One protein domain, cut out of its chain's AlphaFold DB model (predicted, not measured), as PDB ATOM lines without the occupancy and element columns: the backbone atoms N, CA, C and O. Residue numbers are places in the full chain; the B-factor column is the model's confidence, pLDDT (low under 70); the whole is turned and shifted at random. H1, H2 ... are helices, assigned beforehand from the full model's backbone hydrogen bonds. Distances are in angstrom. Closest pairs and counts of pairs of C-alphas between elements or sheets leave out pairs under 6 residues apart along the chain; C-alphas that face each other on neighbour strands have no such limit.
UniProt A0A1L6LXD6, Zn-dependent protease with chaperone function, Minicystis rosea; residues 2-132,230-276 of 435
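AT A GLANCE: This is residues 2 to 132 and 230 to 276 of the 435 residues of the protein "Zn-dependent protease with chaperone function" of Minicystis rosea (UniProt A0A1L6LXD6). H2 makes the middle of a loose up-and-down bundle, each helix running against the one before it; H1, H3, H4 and H5 pack on H2, and residues 2 to 13 of H1 stick out. The printed part has 178 residues with five named helices, H1 to H5 in order, and no named strand: all helix. It is loose, radius of gyration of the C-alphas 20.9 A, and flat, spanning 76 by 44 by 24 A.

IN THESE COORDINATES: H2, residues 57 to 101, is 62.1 A long, with a kink of 28 degrees near residue 78. H1, residues 2 to 43, runs 61.5 A from C-alpha 2 at (-11.009, -8.500, -17.688). H3 is residues 106 to 127, H4 230 to 248, H5 257 to 276, ending at (28.230, -3.178, -51.823).

HOW THE PARTS SIT: H2, the hub, touches H5 at a shallow tilt of 3 degrees, opposite ways; the closest C-alphas, Val 83 and Ala 258, are 6.1 A apart. H1 is apart from H3 and H4. Every O i to N i+4 pair is within hydrogen-bond range in H1, H4 and H5, 39 of 41 in H2, 17 of 18 in H3.

THE WHOLE: Residues 133 to 229 are cut out; C-alphas 132 and 230 are 14.8 A apart. The H1 to H2 link is long. Residues under pLDDT 70 include 2 to 7 and 129 to 132.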
ATOM      1  N   SER A   2     -11.250  -8.965 -16.299       59.28
ATOM      2  CA  SER A   2     -11.009  -8.500 -17.688       59.28
ATOM      3  C   SER A   2      -9.679  -7.748 -17.867       59.28
ATOM      4  O   SER A   2      -8.910  -8.089 -18.754       59.28
ATOM      5  N   ALA A   3      -9.350  -6.810 -16.967       56.41
ATOM      6  CA  ALA A   3      -8.135  -5.986 -17.068       56.41
ATOM      7  C   ALA A   3      -6.819  -6.789 -16.978       56.41
ATOM      8  O   ALA A   3      -5.890  -6.541 -17.733       56.41
ATOM      9  N   ALA A   4      -6.768  -7.812 -16.117       56.69
ATOM     10  CA  ALA A   4      -5.595  -8.682 -15.991       56.69
ATOM     11  C   ALA A   4      -5.357  -9.549 -17.245       56.69
ATOM     12  O   ALA A   4      -4.221  -9.896 -17.544       56.69
ATOM     13  N   LYS A   5      -6.424  -9.886 -17.986       58.50
ATOM     14  CA  LYS A   5      -6.338 -10.639 -19.247       58.50
ATOM     15  C   LYS A   5      -5.810  -9.761 -20.388       58.50
ATOM     16  O   LYS A   5      -5.037 -10.242 -21.219       58.50
ATOM     17  N   ASP A   6      -6.189  -8.484 -20.393       63.47
ATOM     18  CA  ASP A   6      -5.672  -7.495 -21.342       63.47
ATOM     19  C   ASP A   6      -4.188  -7.192 -21.090       63.47
ATOM     20  O   ASP A   6      -3.399  -7.228 -22.032       63.47
ATOM     21  N   GLU A   7      -3.767  -6.998 -19.835       65.06
ATOM     22  CA  GLU A   7      -2.351  -6.761 -19.493       65.06
ATOM     23  C   GLU A   7      -1.431  -7.914 -19.921       65.06
ATOM     24  O   GLU A   7      -0.373  -7.675 -20.513       65.06
ATOM     25  N   THR A   8      -1.843  -9.169 -19.705       70.19
ATOM     26  CA  THR A   8      -1.080 -10.336 -20.182       70.19
ATOM     27  C   THR A   8      -0.982 -10.376 -21.707       70.19
ATOM     28  O   THR A   8       0.073 -10.701 -22.247       70.19
ATOM     29  N   SER A   9      -2.038  -9.960 -22.412       79.69
ATOM     30  CA  SER A   9      -2.062  -9.930 -23.878       79.69
ATOM     31  C   SER A   9      -1.095  -8.890 -24.457       79.69
ATOM     32  O   SER A   9      -0.382  -9.169 -25.425       79.69
ATOM     33  N   PHE A  10      -0.999  -7.710 -23.831       78.25
ATOM     34  CA  PHE A  10      -0.057  -6.662 -24.240       78.25
ATOM     35  C   PHE A  10       1.407  -7.064 -24.028       78.25
ATOM     36  O   PHE A  10       2.234  -6.824 -24.912       78.25
ATOM     37  N   LEU A  11       1.736  -7.706 -22.902       79.88
ATOM     38  CA  LEU A  11       3.095  -8.197 -22.639       79.88
ATOM     39  C   LEU A  11       3.498  -9.308 -23.617       79.88
ATOM     40  O   LEU A  11       4.597  -9.273 -24.173       79.88
ATOM     41  N   GLU A  12       2.597 -10.253 -23.897       84.62
ATOM     42  CA  GLU A  12       2.827 -11.303 -24.894       84.62
ATOM     43  C   GLU A  12       2.968 -10.746 -26.315       84.62
ATOM     44  O   GLU A  12       3.764 -11.246 -27.114       84.62
ATOM     45  N   LEU A  13       2.200  -9.710 -26.664       87.50
ATOM     46  CA  LEU A  13       2.351  -9.014 -27.939       87.50
ATOM     47  C   LEU A  13       3.713  -8.313 -28.019       87.50
ATOM     48  O   LEU A  13       4.423  -8.494 -29.007       87.50
ATOM     49  N   GLY A  14       4.109  -7.577 -26.977       85.00
ATOM     50  CA  GLY A  14       5.404  -6.898 -26.903       85.00
ATOM     51  C   GLY A  14       6.585  -7.864 -27.002       85.00
ATOM     52  O   GLY A  14       7.509  -7.626 -27.782       85.00
ATOM     53  N   ALA A  15       6.525  -8.998 -26.298       87.12
ATOM     54  CA  ALA A  15       7.538 -10.048 -26.374       87.12
ATOM     55  C   ALA A  15       7.634 -10.655 -27.783       87.12
ATOM     56  O   ALA A  15       8.735 -10.814 -28.314       87.12
ATOM     57  N   ARG A  16       6.494 -10.928 -28.434       90.88
ATOM     58  CA  ARG A  16       6.465 -11.407 -29.826       90.88
ATOM     59  C   ARG A  16       7.056 -10.383 -30.792       90.88
ATOM     60  O   ARG A  16       7.866 -10.760 -31.634       90.88
ATOM     61  N   VAL A  17       6.697  -9.104 -30.660       90.31
ATOM     62  CA  VAL A  17       7.255  -8.019 -31.484       90.31
ATOM     63  C   VAL A  17       8.768  -7.915 -31.287       90.31
ATOM     64  O   VAL A  17       9.501  -7.888 -32.272       90.31
ATOM     65  N   GLY A  18       9.248  -7.932 -30.040       88.31
ATOM     66  CA  GLY A  18      10.678  -7.899 -29.721       88.31
ATOM     67  C   GLY A  18      11.444  -9.104 -30.273       88.31
ATOM     68  O   GLY A  18      12.523  -8.938 -30.840       88.31
ATOM     69  N   MET A  19      10.871 -10.307 -30.186       92.00
ATOM     70  CA  MET A  19      11.458 -11.523 -30.754       92.00
ATOM     71  C   MET A  19      11.572 -11.436 -32.281       92.00
ATOM     72  O   MET A  19      12.654 -11.644 -32.822       92.00
ATOM     73  N   TRP A  20      10.491 -11.074 -32.981       92.81
ATOM     74  CA  TRP A  20      10.517 -10.894 -34.439       92.81
ATOM     75  C   TRP A  20      11.487  -9.797 -34.871       92.81
ATOM     76  O   TRP A  20      12.189  -9.947 -35.873       92.81
ATOM     77  N   TRP A  21      11.569  -8.720 -34.092       92.81
ATOM     78  CA  TRP A  21      12.534  -7.654 -34.298       92.81
ATOM     79  C   TRP A  21      13.970  -8.192 -34.212       92.81
ATOM     80  O   TRP A  21      14.709  -8.074 -35.188       92.81
ATOM     81  N   LEU A  22      14.348  -8.889 -33.138       90.62
ATOM     82  CA  LEU A  22      15.685  -9.488 -33.000       90.62
ATOM     83  C   LEU A  22      15.997 -10.529 -34.089       90.62
ATOM     84  O   LEU A  22      17.104 -10.528 -34.633       90.62
ATOM     85  N   CYS A  23      15.026 -11.368 -34.465       92.00
ATOM     86  CA  CYS A  23      15.171 -12.300 -35.588       92.00
ATOM     87  C   CYS A  23      15.469 -11.564 -36.903       92.00
ATOM     88  O   CYS A  23      16.299 -12.023 -37.687       92.00
ATOM     89  N   GLY A  24      14.852 -10.400 -37.127       91.62
ATOM     90  CA  GLY A  24      15.149  -9.530 -38.264       91.62
ATOM     91  C   GLY A  24      16.603  -9.042 -38.280       91.62
ATOM     92  O   GLY A  24      17.261  -9.139 -39.317       91.62
ATOM     93  N   LEU A  25      17.139  -8.585 -37.140       89.44
ATOM     94  CA  LEU A  25      18.557  -8.194 -37.031       89.44
ATOM     95  C   LEU A  25      19.492  -9.364 -37.356       89.44
ATOM     96  O   LEU A  25      20.434  -9.200 -38.135       89.44
ATOM     97  N   ALA A  26      19.219 -10.544 -36.791       90.62
ATOM     98  CA  ALA A  26      20.016 -11.745 -37.033       90.62
ATOM     99  C   ALA A  26      19.982 -12.161 -38.513       90.62
ATOM    100  O   ALA A  26      21.026 -12.458 -39.097       90.62
ATOM    101  N   PHE A  27      18.805 -12.107 -39.144       93.50
ATOM    102  CA  PHE A  27      18.641 -12.373 -40.572       93.50
ATOM    103  C   PHE A  27      19.505 -11.441 -41.428       93.50
ATOM    104  O   PHE A  27      20.288 -11.917 -42.250       93.50
ATOM    105  N   PHE A  28      19.427 -10.123 -41.212       93.06
ATOM    106  CA  PHE A  28      20.237  -9.168 -41.973       93.06
ATOM    107  C   PHE A  28      21.739  -9.371 -41.754       93.06
ATOM    108  O   PHE A  28      22.514  -9.183 -42.692       93.06
ATOM    109  N   LEU A  29      22.159  -9.772 -40.550       88.88
ATOM    110  CA  LEU A  29      23.568 -10.024 -40.247       88.88
ATOM    111  C   LEU A  29      24.097 -11.229 -41.031       88.88
ATOM    112  O   LEU A  29      25.154 -11.140 -41.658       88.88
ATOM    113  N   ILE A  30      23.334 -12.325 -41.053       90.62
ATOM    114  CA  ILE A  30      23.669 -13.528 -41.827       90.62
ATOM    115  C   ILE A  30      23.709 -13.199 -43.321       90.62
ATOM    116  O   ILE A  30      24.688 -13.518 -43.998       90.62
ATOM    117  N   VAL A  31      22.685 -12.512 -43.835       92.31
ATOM    118  CA  VAL A  31      22.615 -12.108 -45.247       92.31
ATOM    119  C   VAL A  31      23.792 -11.204 -45.618       92.31
ATOM    120  O   VAL A  31      24.441 -11.438 -46.637       92.31
ATOM    121  N   GLY A  32      24.117 -10.214 -44.783       87.12
ATOM    122  CA  GLY A  32      25.260  -9.323 -44.992       87.12
ATOM    123  C   GLY A  32      26.588 -10.076 -45.057       87.12
ATOM    124  O   GLY A  32      27.397  -9.822 -45.949       87.12
ATOM    125  N   PHE A  33      26.790 -11.053 -44.171       86.06
ATOM    126  CA  PHE A  33      27.995 -11.881 -44.168       86.06
ATOM    127  C   PHE A  33      28.119 -12.746 -45.430       86.06
ATOM    128  O   PHE A  33      29.184 -12.788 -46.053       86.06
ATOM    129  N   VAL A  34      27.028 -13.400 -45.843       89.69
ATOM    130  CA  VAL A  34      26.988 -14.225 -47.062       89.69
ATOM    131  C   VAL A  34      27.258 -13.376 -48.306       89.69
ATOM    132  O   VAL A  34      28.090 -13.754 -49.133       89.69
ATOM    133  N   LEU A  35      26.619 -12.208 -48.421       89.00
ATOM    134  CA  LEU A  35      26.824 -11.296 -49.549       89.00
ATOM    135  C   LEU A  35      28.248 -10.746 -49.605       89.00
ATOM    136  O   LEU A  35      28.850 -10.718 -50.681       89.00
ATOM    137  N   SER A  36      28.810 -10.373 -48.454       84.44
ATOM    138  CA  SER A  36      30.190  -9.895 -48.360       84.44
ATOM    139  C   SER A  36      31.179 -10.947 -48.875       84.44
ATOM    140  O   SER A  36      32.010 -10.647 -49.734       84.44
ATOM    141  N   ARG A  37      31.034 -12.211 -48.444       84.19
ATOM    142  CA  ARG A  37      31.861 -13.323 -48.946       84.19
ATOM    143  C   ARG A  37      31.670 -13.571 -50.439       84.19
ATOM    144  O   ARG A  37      32.651 -13.753 -51.154       84.19
ATOM    145  N   ALA A  38      30.426 -13.550 -50.917       86.12
ATOM    146  CA  ALA A  38      30.135 -13.716 -52.337       86.12
ATOM    147  C   ALA A  38      30.769 -12.602 -53.190       86.12
ATOM    148  O   ALA A  38      31.217 -12.865 -54.300       86.12
ATOM    149  N   THR A  39      30.857 -11.384 -52.654       84.56
ATOM    150  CA  THR A  39      31.471 -10.233 -53.334       84.56
ATOM    151  C   THR A  39      32.978 -10.373 -53.454       84.56
ATOM    152  O   THR A  39      33.514 -10.151 -54.531       84.56
ATOM    153  N   LEU A  40      33.656 -10.795 -52.385       79.62
ATOM    154  CA  LEU A  40      35.097 -11.068 -52.432       79.62
ATOM    155  C   LEU A  40      35.425 -12.183 -53.436       79.62
ATOM    156  O   LEU A  40      36.379 -12.086 -54.200       79.62
ATOM    157  N   ALA A  41      34.591 -13.224 -53.498       81.62
ATOM    158  CA  ALA A  41      34.750 -14.288 -54.488       81.62
ATOM    159  C   ALA A  41      34.461 -13.822 -55.930       81.62
ATOM    160  O   ALA A  41      34.937 -14.437 -56.886       81.62
ATOM    161  N   ALA A  42      33.648 -12.774 -56.097       80.50
ATOM    162  CA  ALA A  42      33.334 -12.173 -57.388       80.50
ATOM    163  C   ALA A  42      34.447 -11.235 -57.869       80.50
ATOM    164  O   ALA A  42      34.810 -11.277 -59.044       80.50
ATOM    165  N   SER A  43      35.027 -10.439 -56.963       77.88
ATOM    166  CA  SER A  43      36.056  -9.449 -57.293       77.88
ATOM    167  C   SER A  43      37.345 -10.072 -57.818       77.88
ATOM    168  O   SER A  43      37.987  -9.502 -58.692       77.88
ATOM    169  N   GLN A  44      37.674 -11.278 -57.355       79.31
ATOM    170  CA  GLN A  44      38.843 -12.037 -57.804       79.31
ATOM    171  C   GLN A  44      38.703 -12.621 -59.221       79.31
ATOM    172  O   GLN A  44      39.657 -13.188 -59.751       79.31
ATOM    173  N   ARG A  45      37.522 -12.536 -59.850       79.50
ATOM    174  CA  ARG A  45      37.296 -13.093 -61.189       79.50
ATOM    175  C   ARG A  45      37.589 -12.056 -62.265       79.50
ATOM    176  O   ARG A  45      37.076 -10.936 -62.223       79.50
ATOM    177  N   VAL A  46      38.337 -12.475 -63.281       74.56
ATOM    178  CA  VAL A  46      38.504 -11.712 -64.521       74.56
ATOM    179  C   VAL A  46      37.183 -11.770 -65.312       74.56
ATOM    180  O   VAL A  46      36.638 -12.867 -65.498       74.56
ATOM    181  N   PRO A  47      36.613 -10.625 -65.731       76.06
ATOM    182  CA  PRO A  47      35.381 -10.590 -66.515       76.06
ATOM    183  C   PRO A  47      35.580 -11.250 -67.887       76.06
ATOM    184  O   PRO A  47      36.678 -11.261 -68.436       76.06
ATOM    185  N   ARG A  48      34.505 -11.830 -68.438       67.06
ATOM    186  CA  ARG A  48      34.544 -12.545 -69.731       67.06
ATOM    187  C   ARG A  48      34.525 -11.613 -70.939       67.06
ATOM    188  O   ARG A  48      35.035 -11.990 -71.986       67.06
ATOM    189  N   GLU A  49      33.936 -10.432 -70.793       71.31
ATOM    190  CA  GLU A  49      33.910  -9.397 -71.821       71.31
ATOM    191  C   GLU A  49      34.703  -8.172 -71.344       71.31
ATOM    192  O   GLU A  49      34.671  -7.852 -70.150       71.31
ATOM    193  N   PRO A  50      35.412  -7.480 -72.251       70.56
ATOM    194  CA  PRO A  50      36.109  -6.247 -71.918       70.56
ATOM    195  C   PRO A  50      35.095  -5.133 -71.623       70.56
ATOM    196  O   PRO A  50      34.355  -4.699 -72.503       70.56
ATOM    197  N   GLY A  51      35.052  -4.675 -70.371       70.50
ATOM    198  CA  GLY A  51      34.181  -3.584 -69.936       70.50
ATOM    199  C   GLY A  51      34.034  -3.473 -68.415       70.50
ATOM    200  O   GLY A  51      34.208  -4.440 -67.675       70.50
ATOM    201  N   GLY A  52      33.698  -2.271 -67.935       66.88
ATOM    202  CA  GLY A  52      33.447  -1.993 -66.510       66.88
ATOM    203  C   GLY A  52      32.003  -2.240 -66.051       66.88
ATOM    204  O   GLY A  52      31.663  -2.004 -64.888       66.88
ATOM    205  N   HIS A  53      31.130  -2.702 -66.951       77.25
ATOM    206  CA  HIS A  53      29.738  -2.997 -66.626       77.25
ATOM    207  C   HIS A  53      29.615  -4.238 -65.736       77.25
ATOM    208  O   HIS A  53      30.284  -5.251 -65.943       77.25
ATOM    209  N   ALA A  54      28.695  -4.192 -64.771       68.38
ATOM    210  CA  ALA A  54      28.336  -5.371 -63.994       68.38
ATOM    211  C   ALA A  54      27.708  -6.445 -64.905       68.38
ATOM    212  O   ALA A  54      26.637  -6.231 -65.473       68.38
ATOM    213  N   GLN A  55      28.336  -7.619 -65.002       75.19
ATOM    214  CA  GLN A  55      27.848  -8.750 -65.798       75.19
ATOM    215  C   GLN A  55      27.684 -10.014 -64.945       75.19
ATOM    216  O   GLN A  55      28.378 -10.215 -63.950       75.19
ATOM    217  N   GLY A  56      26.742 -10.884 -65.328       81.81
ATOM    218  CA  GLY A  56      26.523 -12.178 -64.676       81.81
ATOM    219  C   GLY A  56      26.315 -12.067 -63.161       81.81
ATOM    220  O   GLY A  56      25.324 -11.498 -62.697       81.81
ATOM    221  N   LEU A  57      27.254 -12.623 -62.390       80.38
ATOM    222  CA  LEU A  57      27.198 -12.661 -60.928       80.38
ATOM    223  C   LEU A  57      27.270 -11.258 -60.300       80.38
ATOM    224  O   LEU A  57      26.541 -11.004 -59.344       80.38
ATOM    225  N   ASP A  58      28.030 -10.325 -60.876       81.38
ATOM    226  CA  ASP A  58      28.147  -8.947 -60.370       81.38
ATOM    227  C   ASP A  58      26.809  -8.202 -60.491       81.38
ATOM    228  O   ASP A  58      26.364  -7.520 -59.565       81.38
ATOM    229  N   ALA A  59      26.103  -8.402 -61.610       83.75
ATOM    230  CA  ALA A  59      24.780  -7.824 -61.842       83.75
ATOM    231  C   ALA A  59      23.711  -8.409 -60.904       83.75
ATOM    232  O   ALA A  59      22.766  -7.715 -60.508       83.75
ATOM    233  N   VAL A  60      23.828  -9.694 -60.554       85.94
ATOM    234  CA  VAL A  60      22.962 -10.335 -59.554       85.94
ATOM    235  C   VAL A  60      23.276  -9.787 -58.165       85.94
ATOM    236  O   VAL A  60      22.358  -9.313 -57.497       85.94
ATOM    237  N   LEU A  61      24.550  -9.763 -57.757       86.25
ATOM    238  CA  LEU A  61      24.976  -9.218 -56.466       86.25
ATOM    239  C   LEU A  61      24.513  -7.775 -56.288       86.25
ATOM    240  O   LEU A  61      23.929  -7.454 -55.258       86.25
ATOM    241  N   ARG A  62      24.673  -6.921 -57.302       84.75
ATOM    242  CA  ARG A  62      24.209  -5.526 -57.266       84.75
ATOM    243  C   ARG A  62      22.700  -5.422 -57.031       84.75
ATOM    244  O   ARG A  62      22.261  -4.655 -56.175       84.75
ATOM    245  N   ARG A  63      21.893  -6.219 -57.747       85.94
ATOM    246  CA  ARG A  63      20.430  -6.256 -57.553       85.94
ATOM    247  C   ARG A  63      20.055  -6.721 -56.147       85.94
ATOM    248  O   ARG A  63      19.170  -6.122 -55.535       85.94
ATOM    249  N   VAL A  64      20.738  -7.744 -55.633       89.56
ATOM    250  CA  VAL A  64      20.501  -8.271 -54.285       89.56
ATOM    251  C   VAL A  64      20.918  -7.256 -53.220       89.56
ATOM    252  O   VAL A  64      20.118  -6.968 -52.337       89.56
ATOM    253  N   TYR A  65      22.094  -6.633 -53.331       88.69
ATOM    254  CA  TYR A  65      22.528  -5.570 -52.420       88.69
ATOM    255  C   TYR A  65      21.551  -4.405 -52.389       88.69
ATOM    256  O   TYR A  65      21.221  -3.924 -51.310       88.69
ATOM    257  N   ARG A  66      21.046  -3.972 -53.548       85.81
ATOM    258  CA  ARG A  66      20.042  -2.906 -53.626       85.81
ATOM    259  C   ARG A  66      18.775  -3.273 -52.854       85.81
ATOM    260  O   ARG A  66      18.303  -2.465 -52.059       85.81
ATOM    261  N   ALA A  67      18.255  -4.486 -53.050       89.00
ATOM    262  CA  ALA A  67      17.080  -4.966 -52.327       89.00
ATOM    263  C   ALA A  67      17.347  -5.082 -50.817       89.00
ATOM    264  O   ALA A  67      16.577  -4.561 -50.013       89.00
ATOM    265  N   VAL A  68      18.465  -5.696 -50.424       91.19
ATOM    266  CA  VAL A  68      18.835  -5.896 -49.016       91.19
ATOM    267  C   VAL A  68      19.086  -4.568 -48.307       91.19
ATOM    268  O   VAL A  68      18.590  -4.389 -47.199       91.19
ATOM    269  N   LEU A  69      19.787  -3.615 -48.927       89.75
ATOM    270  CA  LEU A  69      20.023  -2.292 -48.342       89.75
ATOM    271  C   LEU A  69      18.737  -1.483 -48.233       89.75
ATOM    272  O   LEU A  69      18.540  -0.826 -47.214       89.75
ATOM    273  N   TRP A  70      17.842  -1.560 -49.219       89.56
ATOM    274  CA  TRP A  70      16.534  -0.914 -49.122       89.56
ATOM    275  C   TRP A  70      15.696  -1.508 -47.983       89.56
ATOM    276  O   TRP A  70      15.210  -0.762 -47.134       89.56
ATOM    277  N   CYS A  71      15.611  -2.840 -47.889       92.00
ATOM    278  CA  CYS A  71      14.931  -3.527 -46.790       92.00
ATOM    279  C   CYS A  71      15.572  -3.214 -45.430       92.00
ATOM    280  O   CYS A  71      14.856  -2.995 -44.458       92.00
ATOM    281  N   CYS A  72      16.903  -3.141 -45.354       92.88
ATOM    282  CA  CYS A  72      17.636  -2.774 -44.142       92.88
ATOM    283  C   CYS A  72      17.345  -1.319 -43.732       92.88
ATOM    284  O   CYS A  72      17.081  -1.050 -42.562       92.88
ATOM    285  N   CYS A  73      17.303  -0.385 -44.691       91.88
ATOM    286  CA  CYS A  73      16.910   1.005 -44.443       91.88
ATOM    287  C   CYS A  73      15.453   1.110 -43.969       91.88
ATOM    288  O   CYS A  73      15.173   1.833 -43.017       91.88
ATOM    289  N   ALA A  74      14.522   0.385 -44.592       92.12
ATOM    290  CA  ALA A  74      13.130   0.344 -44.146       92.12
ATOM    291  C   ALA A  74      13.025  -0.218 -42.718       92.12
ATOM    292  O   ALA A  74      12.373   0.370 -41.855       92.12
ATOM    293  N   TYR A  75      13.745  -1.306 -42.446       94.25
ATOM    294  CA  TYR A  75      13.807  -1.933 -41.132       94.25
ATOM    295  C   TYR A  75      14.392  -0.994 -40.060       94.25
ATOM    296  O   TYR A  75      13.890  -0.975 -38.935       94.25
ATOM    297  N   TYR A  76      15.381  -0.153 -40.392       94.31
ATOM    298  CA  TYR A  76      15.882   0.898 -39.494       94.31
ATOM    299  C   TYR A  76      14.764   1.842 -39.035       94.31
ATOM    300  O   TYR A  76      14.579   2.051 -37.836       94.31
ATOM    301  N   TYR A  77      13.985   2.380 -39.978       92.12
ATOM    302  CA  TYR A  77      12.911   3.321 -39.657       92.12
ATOM    303  C   TYR A  77      11.760   2.662 -38.892       92.12
ATOM    304  O   TYR A  77      11.211   3.285 -37.988       92.12
ATOM    305  N   VAL A  78      11.442   1.394 -39.180       93.94
ATOM    306  CA  VAL A  78      10.475   0.603 -38.394       93.94
ATOM    307  C   VAL A  78      10.995   0.316 -36.979       93.94
ATOM    308  O   VAL A  78      10.214   0.257 -36.033       93.94
ATOM    309  N   SER A  79      12.312   0.191 -36.802       94.44
ATOM    310  CA  SER A  79      12.930  -0.040 -35.491       94.44
ATOM    311  C   SER A  79      12.886   1.189 -34.581       94.44
ATOM    312  O   SER A  79      12.832   1.036 -33.366       94.44
ATOM    313  N   ILE A  80      12.877   2.407 -35.136       93.88
ATOM    314  CA  ILE A  80      12.858   3.654 -34.349       93.88
ATOM    315  C   ILE A  80      11.678   3.727 -33.361       93.88
ATOM    316  O   ILE A  80      11.941   3.928 -32.173       93.88
ATOM    317  N   PRO A  81      10.402   3.552 -33.762       94.50
ATOM    318  CA  PRO A  81       9.287   3.580 -32.815       94.50
ATOM    319  C   PRO A  81       9.347   2.438 -31.792       94.50
ATOM    320  O   PRO A  81       8.962   2.648 -30.646       94.50
ATOM    321  N   ILE A  82       9.878   1.263 -32.159       93.75
ATOM    322  CA  ILE A  82      10.075   0.139 -31.226       93.75
ATOM    323  C   ILE A  82      11.094   0.522 -30.147       93.75
ATOM    324  O   ILE A  82      10.848   0.323 -28.959       93.75
ATOM    325  N   VAL A  83      12.216   1.126 -30.544       94.12
ATOM    326  CA  VAL A  83      13.269   1.582 -29.627       94.12
ATOM    327  C   VAL A  83      12.773   2.724 -28.744       94.12
ATOM    328  O   VAL A  83      12.984   2.683 -27.535       94.12
ATOM    329  N   LEU A  84      12.074   3.712 -29.312       94.69
ATOM    330  CA  LEU A  84      11.454   4.798 -28.545       94.69
ATOM    331  C   LEU A  84      10.446   4.255 -27.529       94.69
ATOM    332  O   LEU A  84      10.505   4.621 -26.356       94.69
ATOM    333  N   GLY A  85       9.571   3.342 -27.959       93.38
ATOM    334  CA  GLY A  85       8.625   2.654 -27.088       93.38
ATOM    335  C   GLY A  85       9.329   1.888 -25.972       93.38
ATOM    336  O   GLY A  85       8.947   2.022 -24.815       93.38
ATOM    337  N   GLY A  86      10.408   1.164 -26.284       92.12
ATOM    338  CA  GLY A  86      11.219   0.440 -25.305       92.12
ATOM    339  C   GLY A  86      11.898   1.352 -24.280       92.12
ATOM    340  O   GLY A  86      11.868   1.057 -23.089       92.12
ATOM    341  N   VAL A  87      12.458   2.487 -24.711       94.25
ATOM    342  CA  VAL A  87      13.071   3.487 -23.815       94.25
ATOM    343  C   VAL A  87      12.024   4.096 -22.880       94.25
ATOM    344  O   VAL A  87      12.255   4.180 -21.673       94.25
ATOM    345  N   VAL A  88      10.867   4.497 -23.417       95.00
ATOM    346  CA  VAL A  88       9.777   5.091 -22.628       95.00
ATOM    347  C   VAL A  88       9.167   4.065 -21.675       95.00
ATOM    348  O   VAL A  88       8.955   4.385 -20.509       95.00
ATOM    349  N   ALA A  89       8.935   2.831 -22.127       92.31
ATOM    350  CA  ALA A  89       8.389   1.762 -21.297       92.31
ATOM    351  C   ALA A  89       9.347   1.370 -20.164       92.31
ATOM    352  O   ALA A  89       8.908   1.212 -19.030       92.31
ATOM    353  N   LEU A  90      10.653   1.268 -20.437       92.56
ATOM    354  CA  LEU A  90      11.652   0.942 -19.419       92.56
ATOM    355  C   LEU A  90      11.791   2.070 -18.390       92.56
ATOM    356  O   LEU A  90      11.729   1.819 -17.189       92.56
ATOM    357  N   GLY A  91      11.920   3.321 -18.841       92.62
ATOM    358  CA  GLY A  91      12.018   4.467 -17.938       92.62
ATOM    359  C   GLY A  91      10.737   4.708 -17.135       92.62
ATOM    360  O   GLY A  91      10.790   4.856 -15.915       92.62
ATOM    361  N   GLY A  92       9.581   4.691 -17.801       92.81
ATOM    362  CA  GLY A  92       8.270   4.839 -17.168       92.81
ATOM    363  C   GLY A  92       7.937   3.685 -16.223       92.81
ATOM    364  O   GLY A  92       7.432   3.926 -15.131       92.81
ATOM    365  N   GLY A  93       8.292   2.452 -16.592       92.44
ATOM    366  CA  GLY A  93       8.125   1.264 -15.756       92.44
ATOM    367  C   GLY A  93       8.957   1.319 -14.474       92.44
ATOM    368  O   GLY A  93       8.437   1.016 -13.404       92.44
ATOM    369  N   LEU A  94      10.212   1.780 -14.547       92.12
ATOM    370  CA  LEU A  94      11.052   1.995 -13.360       92.12
ATOM    371  C   LEU A  94      10.478   3.079 -12.440       92.12
ATOM    372  O   LEU A  94      10.437   2.900 -11.224       92.12
ATOM    373  N   ILE A  95      10.000   4.188 -13.012       91.88
ATOM    374  CA  ILE A  95       9.352   5.257 -12.243       91.88
ATOM    375  C   ILE A  95       8.082   4.728 -11.563       91.88
ATOM    376  O   ILE A  95       7.911   4.926 -10.361       91.88
ATOM    377  N   TYR A  96       7.229   4.012 -12.297       92.06
ATOM    378  CA  TYR A  96       6.024   3.381 -11.755       92.06
ATOM    379  C   TYR A  96       6.350   2.390 -10.630       92.06
ATOM    380  O   TYR A  96       5.682   2.399  -9.598       92.06
ATOM    381  N   ALA A  97       7.410   1.590 -10.778       90.88
ATOM    382  CA  ALA A  97       7.855   0.664  -9.742       90.88
ATOM    383  C   ALA A  97       8.216   1.388  -8.432       90.88
ATOM    384  O   ALA A  97       7.821   0.928  -7.364       90.88
ATOM    385  N   PHE A  98       8.882   2.550  -8.489       90.94
ATOM    386  CA  PHE A  98       9.143   3.355  -7.285       90.94
ATOM    387  C   PHE A  98       7.855   3.828  -6.601       90.94
ATOM    388  O   PHE A  98       7.735   3.725  -5.379       90.94
ATOM    389  N   PHE A  99       6.863   4.279  -7.378       88.88
ATOM    390  CA  PHE A  99       5.548   4.636  -6.836       88.88
ATOM    391  C   PHE A  99       4.845   3.436  -6.188       88.88
ATOM    392  O   PHE A  99       4.317   3.567  -5.087       88.88
ATOM    393  N   ALA A 100       4.884   2.264  -6.827       89.81
ATOM    394  CA  ALA A 100       4.254   1.045  -6.322       89.81
ATOM    395  C   ALA A 100       4.907   0.517  -5.029       89.81
ATOM    396  O   ALA A 100       4.215  -0.013  -4.164       89.81
ATOM    397  N   ILE A 101       6.223   0.694  -4.871       89.69
ATOM    398  CA  ILE A 101       6.978   0.318  -3.660       89.69
ATOM    399  C   ILE A 101       6.758   1.338  -2.518       89.69
ATOM    400  O   ILE A 101       7.121   1.082  -1.373       89.69
ATOM    401  N   GLY A 102       6.156   2.500  -2.803       86.81
ATOM    402  CA  GLY A 102       5.882   3.544  -1.809       86.81
ATOM    403  C   GLY A 102       7.114   4.356  -1.390       86.81
ATOM    404  O   GLY A 102       7.040   5.142  -0.449       86.81
ATOM    405  N   THR A 103       8.244   4.203  -2.086       86.06
ATOM    406  CA  THR A 103       9.464   4.991  -1.856       86.06
ATOM    407  C   THR A 103       9.824   5.747  -3.125       86.06
ATOM    408  O   THR A 103      10.089   5.153  -4.165       86.06
ATOM    409  N   ILE A 104       9.837   7.080  -3.056       87.00
ATOM    410  CA  ILE A 104      10.095   7.935  -4.221       87.00
ATOM    411  C   ILE A 104      11.457   8.615  -4.044       87.00
ATOM    412  O   ILE A 104      11.539   9.706  -3.471       87.00
ATOM    413  N   PRO A 105      12.554   8.007  -4.527       89.12
ATOM    414  CA  PRO A 105      13.849   8.668  -4.559       89.12
ATOM    415  C   PRO A 105      13.836   9.768  -5.633       89.12
ATOM    416  O   PRO A 105      14.211   9.533  -6.780       89.12
ATOM    417  N   ILE A 106      13.419  10.987  -5.264       89.88
ATOM    418  CA  ILE A 106      13.213  12.128  -6.185       89.88
ATOM    419  C   ILE A 106      14.423  12.354  -7.103       89.88
ATOM    420  O   ILE A 106      14.263  12.527  -8.309       89.88
ATOM    421  N   LYS A 107      15.644  12.295  -6.551       90.50
ATOM    422  CA  LYS A 107      16.884  12.451  -7.331       90.50
ATOM    423  C   LYS A 107      17.010  11.391  -8.432       90.50
ATOM    424  O   LYS A 107      17.379  11.723  -9.551       90.50
ATOM    425  N   LEU A 108      16.687  10.133  -8.130       89.88
ATOM    426  CA  LEU A 108      16.794   9.026  -9.081       89.88
ATOM    427  C   LEU A 108      15.695   9.087 -10.148       89.88
ATOM    428  O   LEU A 108      15.984   8.894 -11.325       89.88
ATOM    429  N   VAL A 109      14.463   9.430  -9.756       91.62
ATOM    430  CA  VAL A 109      13.356   9.665 -10.698       91.62
ATOM    431  C   VAL A 109      13.715  10.780 -11.680       91.62
ATOM    432  O   VAL A 109      13.523  10.612 -12.883       91.62
ATOM    433  N   LEU A 110      14.298  11.882 -11.194       92.62
ATOM    434  CA  LEU A 110      14.749  12.981 -12.046       92.62
ATOM    435  C   LEU A 110      15.843  12.529 -13.023       92.62
ATOM    436  O   LEU A 110      15.756  12.836 -14.208       92.62
ATOM    437  N   ILE A 111      16.835  11.763 -12.556       91.62
ATOM    438  CA  ILE A 111      17.898  11.212 -13.413       91.62
ATOM    439  C   ILE A 111      17.309  10.326 -14.521       91.62
ATOM    440  O   ILE A 111      17.680  10.477 -15.685       91.62
ATOM    441  N   ILE A 112      16.367   9.438 -14.187       92.31
ATOM    442  CA  ILE A 112      15.716   8.555 -15.166       92.31
ATOM    443  C   ILE A 112      14.898   9.373 -16.168       92.31
ATOM    444  O   ILE A 112      15.038   9.170 -17.372       92.31
ATOM    445  N   ALA A 113      14.087  10.323 -15.696       92.88
ATOM    446  CA  ALA A 113      13.262  11.168 -16.557       92.88
ATOM    447  C   ALA A 113      14.113  11.997 -17.533       92.88
ATOM    448  O   ALA A 113      13.818  12.038 -18.728       92.88
ATOM    449  N   VAL A 114      15.206  12.597 -17.049       93.31
ATOM    450  CA  VAL A 114      16.166  13.326 -17.889       93.31
ATOM    451  C   VAL A 114      16.837  12.382 -18.887       93.31
ATOM    452  O   VAL A 114      16.904  12.708 -20.069       93.31
ATOM    453  N   GLY A 115      17.274  11.193 -18.462       91.88
ATOM    454  CA  GLY A 115      17.891  10.200 -19.347       91.88
ATOM    455  C   GLY A 115      16.963   9.740 -20.477       91.88
ATOM    456  O   GLY A 115      17.384   9.669 -21.637       91.88
ATOM    457  N   VAL A 116      15.685   9.492 -20.168       94.06
ATOM    458  CA  VAL A 116      14.644   9.178 -21.162       94.06
ATOM    459  C   VAL A 116      14.454  10.353 -22.116       94.06
ATOM    460  O   VAL A 116      14.512  10.162 -23.329       94.06
ATOM    461  N   PHE A 117      14.286  11.569 -21.590       95.62
ATOM    462  CA  PHE A 117      14.083  12.767 -22.403       95.62
ATOM    463  C   PHE A 117      15.252  13.021 -23.363       95.62
ATOM    464  O   PHE A 117      15.031  13.205 -24.560       95.62
ATOM    465  N   VAL A 118      16.492  12.971 -22.868       93.25
ATOM    466  CA  VAL A 118      17.705  13.138 -23.681       93.25
ATOM    467  C   VAL A 118      17.774  12.074 -24.774       93.25
ATOM    468  O   VAL A 118      18.049  12.399 -25.928       93.25
ATOM    469  N   THR A 119      17.472  10.818 -24.439       93.12
ATOM    470  CA  THR A 119      17.470   9.713 -25.406       93.12
ATOM    471  C   THR A 119      16.422   9.924 -26.497       93.12
ATOM    472  O   THR A 119      16.745   9.842 -27.682       93.12
ATOM    473  N   VAL A 120      15.183  10.259 -26.125       94.31
ATOM    474  CA  VAL A 120      14.099  10.544 -27.079       94.31
ATOM    475  C   VAL A 120      14.463  11.736 -27.965       94.31
ATOM    476  O   VAL A 120      14.342  11.654 -29.186       94.31
ATOM    477  N   ALA A 121      14.980  12.821 -27.385       92.81
ATOM    478  CA  ALA A 121      15.407  13.999 -28.133       92.81
ATOM    479  C   ALA A 121      16.551  13.689 -29.116       92.81
ATOM    480  O   ALA A 121      16.543  14.201 -30.236       92.81
ATOM    481  N   ALA A 122      17.512  12.840 -28.735       91.44
ATOM    482  CA  ALA A 122      18.604  12.410 -29.609       91.44
ATOM    483  C   ALA A 122      18.086  11.637 -30.833       91.44
ATOM    484  O   ALA A 122      18.456  11.968 -31.963       91.44
ATOM    485  N   VAL A 123      17.191  10.668 -30.609       91.31
ATOM    486  CA  VAL A 123      16.557   9.859 -31.665       91.31
ATOM    487  C   VAL A 123      15.686  10.725 -32.582       91.31
ATOM    488  O   VAL A 123      15.741  10.591 -33.799       91.31
ATOM    489  N   LEU A 124      14.903  11.659 -32.036       91.69
ATOM    490  CA  LEU A 124      14.074  12.545 -32.859       91.69
ATOM    491  C   LEU A 124      14.926  13.508 -33.690       91.69
ATOM    492  O   LEU A 124      14.677  13.675 -34.883       91.69
ATOM    493  N   LYS A 125      15.972  14.108 -33.106       88.06
ATOM    494  CA  LYS A 125      16.877  15.002 -33.844       88.06
ATOM    495  C   LYS A 125      17.569  14.300 -35.011       88.06
ATOM    496  O   LYS A 125      17.812  14.947 -36.028       88.06
ATOM    497  N   SER A 126      17.868  13.005 -34.900       87.31
ATOM    498  CA  SER A 126      18.525  12.272 -35.984       87.31
ATOM    499  C   SER A 126      17.662  12.133 -37.242       87.31
ATOM    500  O   SER A 126      18.203  12.037 -38.345       87.31
ATOM    501  N   LEU A 127      16.334  12.202 -37.099       84.88
ATOM    502  CA  LEU A 127      15.381  12.148 -38.210       84.88
ATOM    503  C   LEU A 127      15.314  13.456 -39.018       84.88
ATOM    504  O   LEU A 127      15.042  13.417 -40.216       84.88
ATOM    505  N   PHE A 128      15.596  14.608 -38.398       78.75
ATOM    506  CA  PHE A 128      15.359  15.941 -38.985       78.75
ATOM    507  C   PHE A 128      16.616  16.662 -39.487       78.75
ATOM    508  O   PHE A 128      16.619  17.876 -39.685       78.75
ATOM    509  N   VAL A 129      17.709  15.939 -39.712       66.31
ATOM    510  CA  VAL A 129      18.975  16.558 -40.121       66.31
ATOM    511  C   VAL A 129      18.840  17.151 -41.537       66.31
ATOM    512  O   VAL A 129      18.322  16.514 -42.456       66.31
ATOM    513  N   GLN A 130      19.327  18.367 -41.769       57.50
ATOM    514  CA  GLN A 130      19.399  18.961 -43.113       57.50
ATOM    515  C   GLN A 130      20.802  18.765 -43.707       57.50
ATOM    516  O   GLN A 130      21.777  18.604 -42.976       57.50
ATOM    517  N   ARG A 131      20.910  18.665 -45.039       58.69
ATOM    518  CA  ARG A 131      22.221  18.638 -45.715       58.69
ATOM    519  C   ARG A 131      22.784  20.062 -45.701       58.69
ATOM    520  O   ARG A 131      22.068  20.985 -46.077       58.69
ATOM    521  N   SER A 132      24.040  20.229 -45.287       54.50
ATOM    522  CA  SER A 132      24.760  21.478 -45.548       54.50
ATOM    523  C   SER A 132      25.044  21.560 -47.046       54.50
ATOM    524  O   SER A 132      25.566  20.606 -47.621       54.50
ATOM    525  N   GLY A 230      19.900   7.551 -51.894       68.25
ATOM    526  CA  GLY A 230      19.779   8.605 -50.878       68.25
ATOM    527  C   GLY A 230      19.256   8.114 -49.518       68.25
ATOM    528  O   GLY A 230      19.534   8.754 -48.505       68.25
ATOM    529  N   PHE A 231      18.564   6.966 -49.467       75.56
ATOM    530  CA  PHE A 231      18.094   6.360 -48.216       75.56
ATOM    531  C   PHE A 231      19.246   5.821 -47.367       75.56
ATOM    532  O   PHE A 231      19.283   6.104 -46.172       75.56
ATOM    533  N   ALA A 232      20.213   5.123 -47.967       82.00
ATOM    534  CA  ALA A 232      21.395   4.638 -47.255       82.00
ATOM    535  C   ALA A 232      22.215   5.798 -46.667       82.00
ATOM    536  O   ALA A 232      22.638   5.736 -45.512       82.00
ATOM    537  N   ILE A 233      22.365   6.893 -47.422       79.38
ATOM    538  CA  ILE A 233      23.008   8.127 -46.940       79.38
ATOM    539  C   ILE A 233      22.214   8.732 -45.773       79.38
ATOM    540  O   ILE A 233      22.800   9.127 -44.764       79.38
ATOM    541  N   ALA A 234      20.882   8.793 -45.881       82.75
ATOM    542  CA  ALA A 234      20.020   9.316 -44.822       82.75
ATOM    543  C   ALA A 234      20.105   8.477 -43.536       82.75
ATOM    544  O   ALA A 234      20.260   9.048 -42.457       82.75
ATOM    545  N   VAL A 235      20.078   7.144 -43.649       89.19
ATOM    546  CA  VAL A 235      20.218   6.217 -42.516       89.19
ATOM    547  C   VAL A 235      21.596   6.347 -41.876       89.19
ATOM    548  O   VAL A 235      21.670   6.548 -40.668       89.19
ATOM    549  N   ARG A 236      22.683   6.337 -42.662       87.81
ATOM    550  CA  ARG A 236      24.054   6.531 -42.147       87.81
ATOM    551  C   ARG A 236      24.177   7.839 -41.364       87.81
ATOM    552  O   ARG A 236      24.740   7.860 -40.271       87.81
ATOM    553  N   ARG A 237      23.602   8.925 -41.888       87.38
ATOM    554  CA  ARG A 237      23.584  10.228 -41.211       87.38
ATOM    555  C   ARG A 237      22.733  10.210 -39.940       87.38
ATOM    556  O   ARG A 237      23.163  10.759 -38.932       87.38
ATOM    557  N   SER A 238      21.557   9.582 -39.974       91.44
ATOM    558  CA  SER A 238      20.695   9.431 -38.795       91.44
ATOM    559  C   SER A 238      21.411   8.641 -37.697       91.44
ATOM    560  O   SER A 238      21.457   9.082 -36.554       91.44
ATOM    561  N   ILE A 239      22.065   7.530 -38.038       92.94
ATOM    562  CA  ILE A 239      22.879   6.753 -37.096       92.94
ATOM    563  C   ILE A 239      23.968   7.633 -36.473       92.94
ATOM    564  O   ILE A 239      24.053   7.706 -35.249       92.94
ATOM    565  N   PHE A 240      24.746   8.351 -37.288       91.88
ATOM    566  CA  PHE A 240      25.814   9.222 -36.794       91.88
ATOM    567  C   PHE A 240      25.295  10.307 -35.839       91.88
ATOM    568  O   PHE A 240      25.813  10.452 -34.734       91.88
ATOM    569  N   VAL A 241      24.240  11.035 -36.224       91.62
ATOM    570  CA  VAL A 241      23.667  12.103 -35.388       91.62
ATOM    571  C   VAL A 241      23.051  11.548 -34.105       91.62
ATOM    572  O   VAL A 241      23.213  12.149 -33.045       91.62
ATOM    573  N   MET A 242      22.398  10.385 -34.171       93.88
ATOM    574  CA  MET A 242      21.877   9.699 -32.991       93.88
ATOM    575  C   MET A 242      23.009   9.321 -32.032       93.88
ATOM    576  O   MET A 242      22.928   9.648 -30.852       93.88
ATOM    577  N   MET A 243      24.089   8.703 -32.525       94.50
ATOM    578  CA  MET A 243      25.257   8.374 -31.697       94.50
ATOM    579  C   MET A 243      25.871   9.623 -31.069       94.50
ATOM    580  O   MET A 243      26.086   9.646 -29.861       94.50
ATOM    581  N   LEU A 244      26.103  10.671 -31.864       94.00
ATOM    582  CA  LEU A 244      26.698  11.919 -31.393       94.00
ATOM    583  C   LEU A 244      25.859  12.558 -30.280       94.00
ATOM    584  O   LEU A 244      26.395  12.911 -29.235       94.00
ATOM    585  N   HIS A 245      24.543  12.674 -30.464       92.75
ATOM    586  CA  HIS A 245      23.663  13.256 -29.448       92.75
ATOM    587  C   HIS A 245      23.509  12.373 -28.207       92.75
ATOM    588  O   HIS A 245      23.373  12.910 -27.110       92.75
ATOM    589  N   LEU A 246      23.566  11.043 -28.344       93.50
ATOM    590  CA  LEU A 246      23.600  10.146 -27.188       93.50
ATOM    591  C   LEU A 246      24.894  10.324 -26.385       93.50
ATOM    592  O   LEU A 246      24.837  10.381 -25.161       93.50
ATOM    593  N   VAL A 247      26.044  10.460 -27.051       93.94
ATOM    594  CA  VAL A 247      27.336  10.708 -26.390       93.94
ATOM    595  C   VAL A 247      27.344  12.073 -25.706       93.94
ATOM    596  O   VAL A 247      27.573  12.145 -24.502       93.94
ATOM    597  N   LEU A 248      27.031  13.145 -26.439       92.25
ATOM    598  CA  LEU A 248      27.019  14.511 -25.901       92.25
ATOM    599  C   LEU A 248      25.987  14.694 -24.781       92.25
ATOM    600  O   LEU A 248      26.208  15.473 -23.860       92.25
ATOM    601  N   GLY A 249      24.870  13.969 -24.844       89.12
ATOM    602  CA  GLY A 249      23.838  13.972 -23.811       89.12
ATOM    603  C   GLY A 249      24.133  13.078 -22.601       89.12
ATOM    604  O   GLY A 249      23.292  12.992 -21.712       89.12
ATOM    605  N   GLY A 250      25.270  12.368 -22.563       90.56
ATOM    606  CA  GLY A 250      25.592  11.419 -21.487       90.56
ATOM    607  C   GLY A 250      24.707  10.161 -21.469       90.56
ATOM    608  O   GLY A 250      24.674   9.431 -20.483       90.56
ATOM    609  N   ALA A 251      23.983   9.901 -22.558       90.19
ATOM    610  CA  ALA A 251      23.064   8.778 -22.721       90.19
ATOM    611  C   ALA A 251      23.698   7.579 -23.458       90.19
ATOM    612  O   ALA A 251      23.034   6.557 -23.649       90.19
ATOM    613  N   ALA A 252      24.972   7.672 -23.853       91.62
ATOM    614  CA  ALA A 252      25.779   6.572 -24.390       91.62
ATOM    615  C   ALA A 252      26.192   5.585 -23.281       91.62
ATOM    616  O   ALA A 252      27.364   5.448 -22.938       91.62
ATOM    617  N   ALA A 253      25.202   4.923 -22.686       89.00
ATOM    618  CA  ALA A 253      25.368   4.110 -21.489       89.00
ATOM    619  C   ALA A 253      24.862   2.677 -21.682       89.00
ATOM    620  O   ALA A 253      23.955   2.418 -22.474       89.00
ATOM    621  N   TRP A 254      25.418   1.743 -20.907       89.88
ATOM    622  CA  TRP A 254      25.072   0.316 -20.961       89.88
ATOM    623  C   TRP A 254      23.607   0.022 -20.603       89.88
ATOM    624  O   TRP A 254      23.073  -1.001 -21.012       89.88
ATOM    625  N   TYR A 255      22.937   0.898 -19.855       85.69
ATOM    626  CA  TYR A 255      21.525   0.737 -19.496       85.69
ATOM    627  C   TYR A 255      20.566   1.334 -20.535       85.69
ATOM    628  O   TYR A 255      19.358   1.183 -20.389       85.69
ATOM    629  N   ASN A 256      21.063   2.037 -21.561       91.56
ATOM    630  CA  ASN A 256      20.220   2.694 -22.555       91.56
ATOM    631  C   ASN A 256      19.954   1.766 -23.760       91.56
ATOM    632  O   ASN A 256      20.873   1.515 -24.544       91.56
ATOM    633  N   PRO A 257      18.708   1.307 -23.988       91.75
ATOM    634  CA  PRO A 257      18.381   0.460 -25.136       91.75
ATOM    635  C   PRO A 257      18.695   1.112 -26.490       91.75
ATOM    636  O   PRO A 257      19.129   0.430 -27.418       91.75
ATOM    637  N   ALA A 258      18.534   2.436 -26.609       94.00
ATOM    638  CA  ALA A 258      18.834   3.157 -27.847       94.00
ATOM    639  C   ALA A 258      20.332   3.132 -28.186       94.00
ATOM    640  O   ALA A 258      20.695   3.090 -29.362       94.00
ATOM    641  N   TRP A 259      21.199   3.106 -27.168       95.50
ATOM    642  CA  TRP A 259      22.645   3.003 -27.349       95.50
ATOM    643  C   TRP A 259      23.058   1.631 -27.899       95.50
ATOM    644  O   TRP A 259      23.854   1.546 -28.835       95.50
ATOM    645  N   TRP A 260      22.467   0.554 -27.379       93.88
ATOM    646  CA  TRP A 260      22.678  -0.793 -27.919       93.88
ATOM    647  C   TRP A 260      22.154  -0.930 -29.340       93.88
ATOM    648  O   TRP A 260      22.851  -1.460 -30.206       93.88
ATOM    649  N   PHE A 261      20.950  -0.409 -29.584       94.50
ATOM    650  CA  PHE A 261      20.360  -0.412 -30.911       94.50
ATOM    651  C   PHE A 261      21.259   0.305 -31.916       94.50
ATOM    652  O   PHE A 261      21.614  -0.289 -32.930       94.50
ATOM    653  N   VAL A 262      21.669   1.549 -31.641       94.38
ATOM    654  CA  VAL A 262      22.444   2.327 -32.613       94.38
ATOM    655  C   VAL A 262      23.802   1.693 -32.905       94.38
ATOM    656  O   VAL A 262      24.201   1.629 -34.064       94.38
ATOM    657  N   GLN A 263      24.484   1.153 -31.890       93.19
ATOM    658  CA  GLN A 263      25.758   0.463 -32.083       93.19
ATOM    659  C   GLN A 263      25.603  -0.836 -32.879       93.19
ATOM    660  O   GLN A 263      26.353  -1.077 -33.827       93.19
ATOM    661  N   GLY A 264      24.635  -1.677 -32.502       92.19
ATOM    662  CA  GLY A 264      24.373  -2.940 -33.188       92.19
ATOM    663  C   GLY A 264      23.949  -2.708 -34.635       92.19
ATOM    664  O   GLY A 264      24.489  -3.328 -35.553       92.19
ATOM    665  N   PHE A 265      23.051  -1.746 -34.844       93.31
ATOM    666  CA  PHE A 265      22.572  -1.381 -36.166       93.31
ATOM    667  C   PHE A 265      23.674  -0.768 -37.032       93.31
ATOM    668  O   PHE A 265      23.769  -1.112 -38.205       93.31
ATOM    669  N   GLN A 266      24.551   0.074 -36.475       92.81
ATOM    670  CA  GLN A 266      25.700   0.616 -37.205       92.81
ATOM    671  C   GLN A 266      26.610  -0.502 -37.720       92.81
ATOM    672  O   GLN A 266      26.970  -0.506 -38.895       92.81
ATOM    673  N   ARG A 267      26.959  -1.481 -36.874       90.56
ATOM    674  CA  ARG A 267      27.798  -2.620 -37.291       90.56
ATOM    675  C   ARG A 267      27.131  -3.430 -38.397       90.56
ATOM    676  O   ARG A 267      27.764  -3.713 -39.410       90.56
ATOM    677  N   LEU A 268      25.849  -3.747 -38.222       90.25
ATOM    678  CA  LEU A 268      25.043  -4.448 -39.218       90.25
ATOM    679  C   LEU A 268      25.022  -3.702 -40.560       90.25
ATOM    680  O   LEU A 268      25.315  -4.271 -41.612       90.25
ATOM    681  N   PHE A 269      24.695  -2.414 -40.508       90.44
ATOM    682  CA  PHE A 269      24.580  -1.563 -41.680       90.44
ATOM    683  C   PHE A 269      25.922  -1.408 -42.400       90.44
ATOM    684  O   PHE A 269      25.959  -1.432 -43.630       90.44
ATOM    685  N   LEU A 270      27.035  -1.309 -41.665       88.00
ATOM    686  CA  LEU A 270      28.376  -1.286 -42.249       88.00
ATOM    687  C   LEU A 270      28.704  -2.600 -42.961       88.00
ATOM    688  O   LEU A 270      29.110  -2.554 -44.113       88.00
ATOM    689  N   VAL A 271      28.464  -3.765 -42.355       85.81
ATOM    690  CA  VAL A 271      28.761  -5.056 -43.012       85.81
ATOM    691  C   VAL A 271      28.064  -5.173 -44.374       85.81
ATOM    692  O   VAL A 271      28.685  -5.586 -45.352       85.81
ATOM    693  N   ILE A 272      26.795  -4.764 -44.454       86.94
ATOM    694  CA  ILE A 272      26.021  -4.817 -45.701       86.94
ATOM    695  C   ILE A 272      26.478  -3.723 -46.679       86.94
ATOM    696  O   ILE A 272      26.747  -4.013 -47.845       86.94
ATOM    697  N   SER A 273      26.557  -2.465 -46.226       86.31
ATOM    698  CA  SER A 273      26.857  -1.328 -47.110       86.31
ATOM    699  C   SER A 273      28.283  -1.369 -47.653       86.31
ATOM    700  O   SER A 273      28.473  -1.128 -48.840       86.31
ATOM    701  N   GLN A 274      29.260  -1.769 -46.838       85.25
ATOM    702  CA  GLN A 274      30.655  -1.869 -47.264       85.25
ATOM    703  C   GLN A 274      30.878  -3.030 -48.239       85.25
ATOM    704  O   GLN A 274      31.705  -2.924 -49.138       85.25
ATOM    705  N   GLY A 275      30.102  -4.117 -48.133       84.50
ATOM    706  CA  GLY A 275      30.093  -5.172 -49.150       84.50
ATOM    707  C   GLY A 275      29.686  -4.649 -50.527       84.50
ATOM    708  O   GLY A 275      30.355  -4.933 -51.519       84.50
ATOM    709  N   ALA A 276      28.640  -3.823 -50.583       84.31
ATOM    710  CA  ALA A 276      28.230  -3.178 -51.823       84.31
ATOM    711  C   ALA A 276      29.270  -2.166 -52.331       84.31
ATOM    712  O   ALA A 276      29.557  -2.160 -53.527       84.31
TER     713      ALA A 276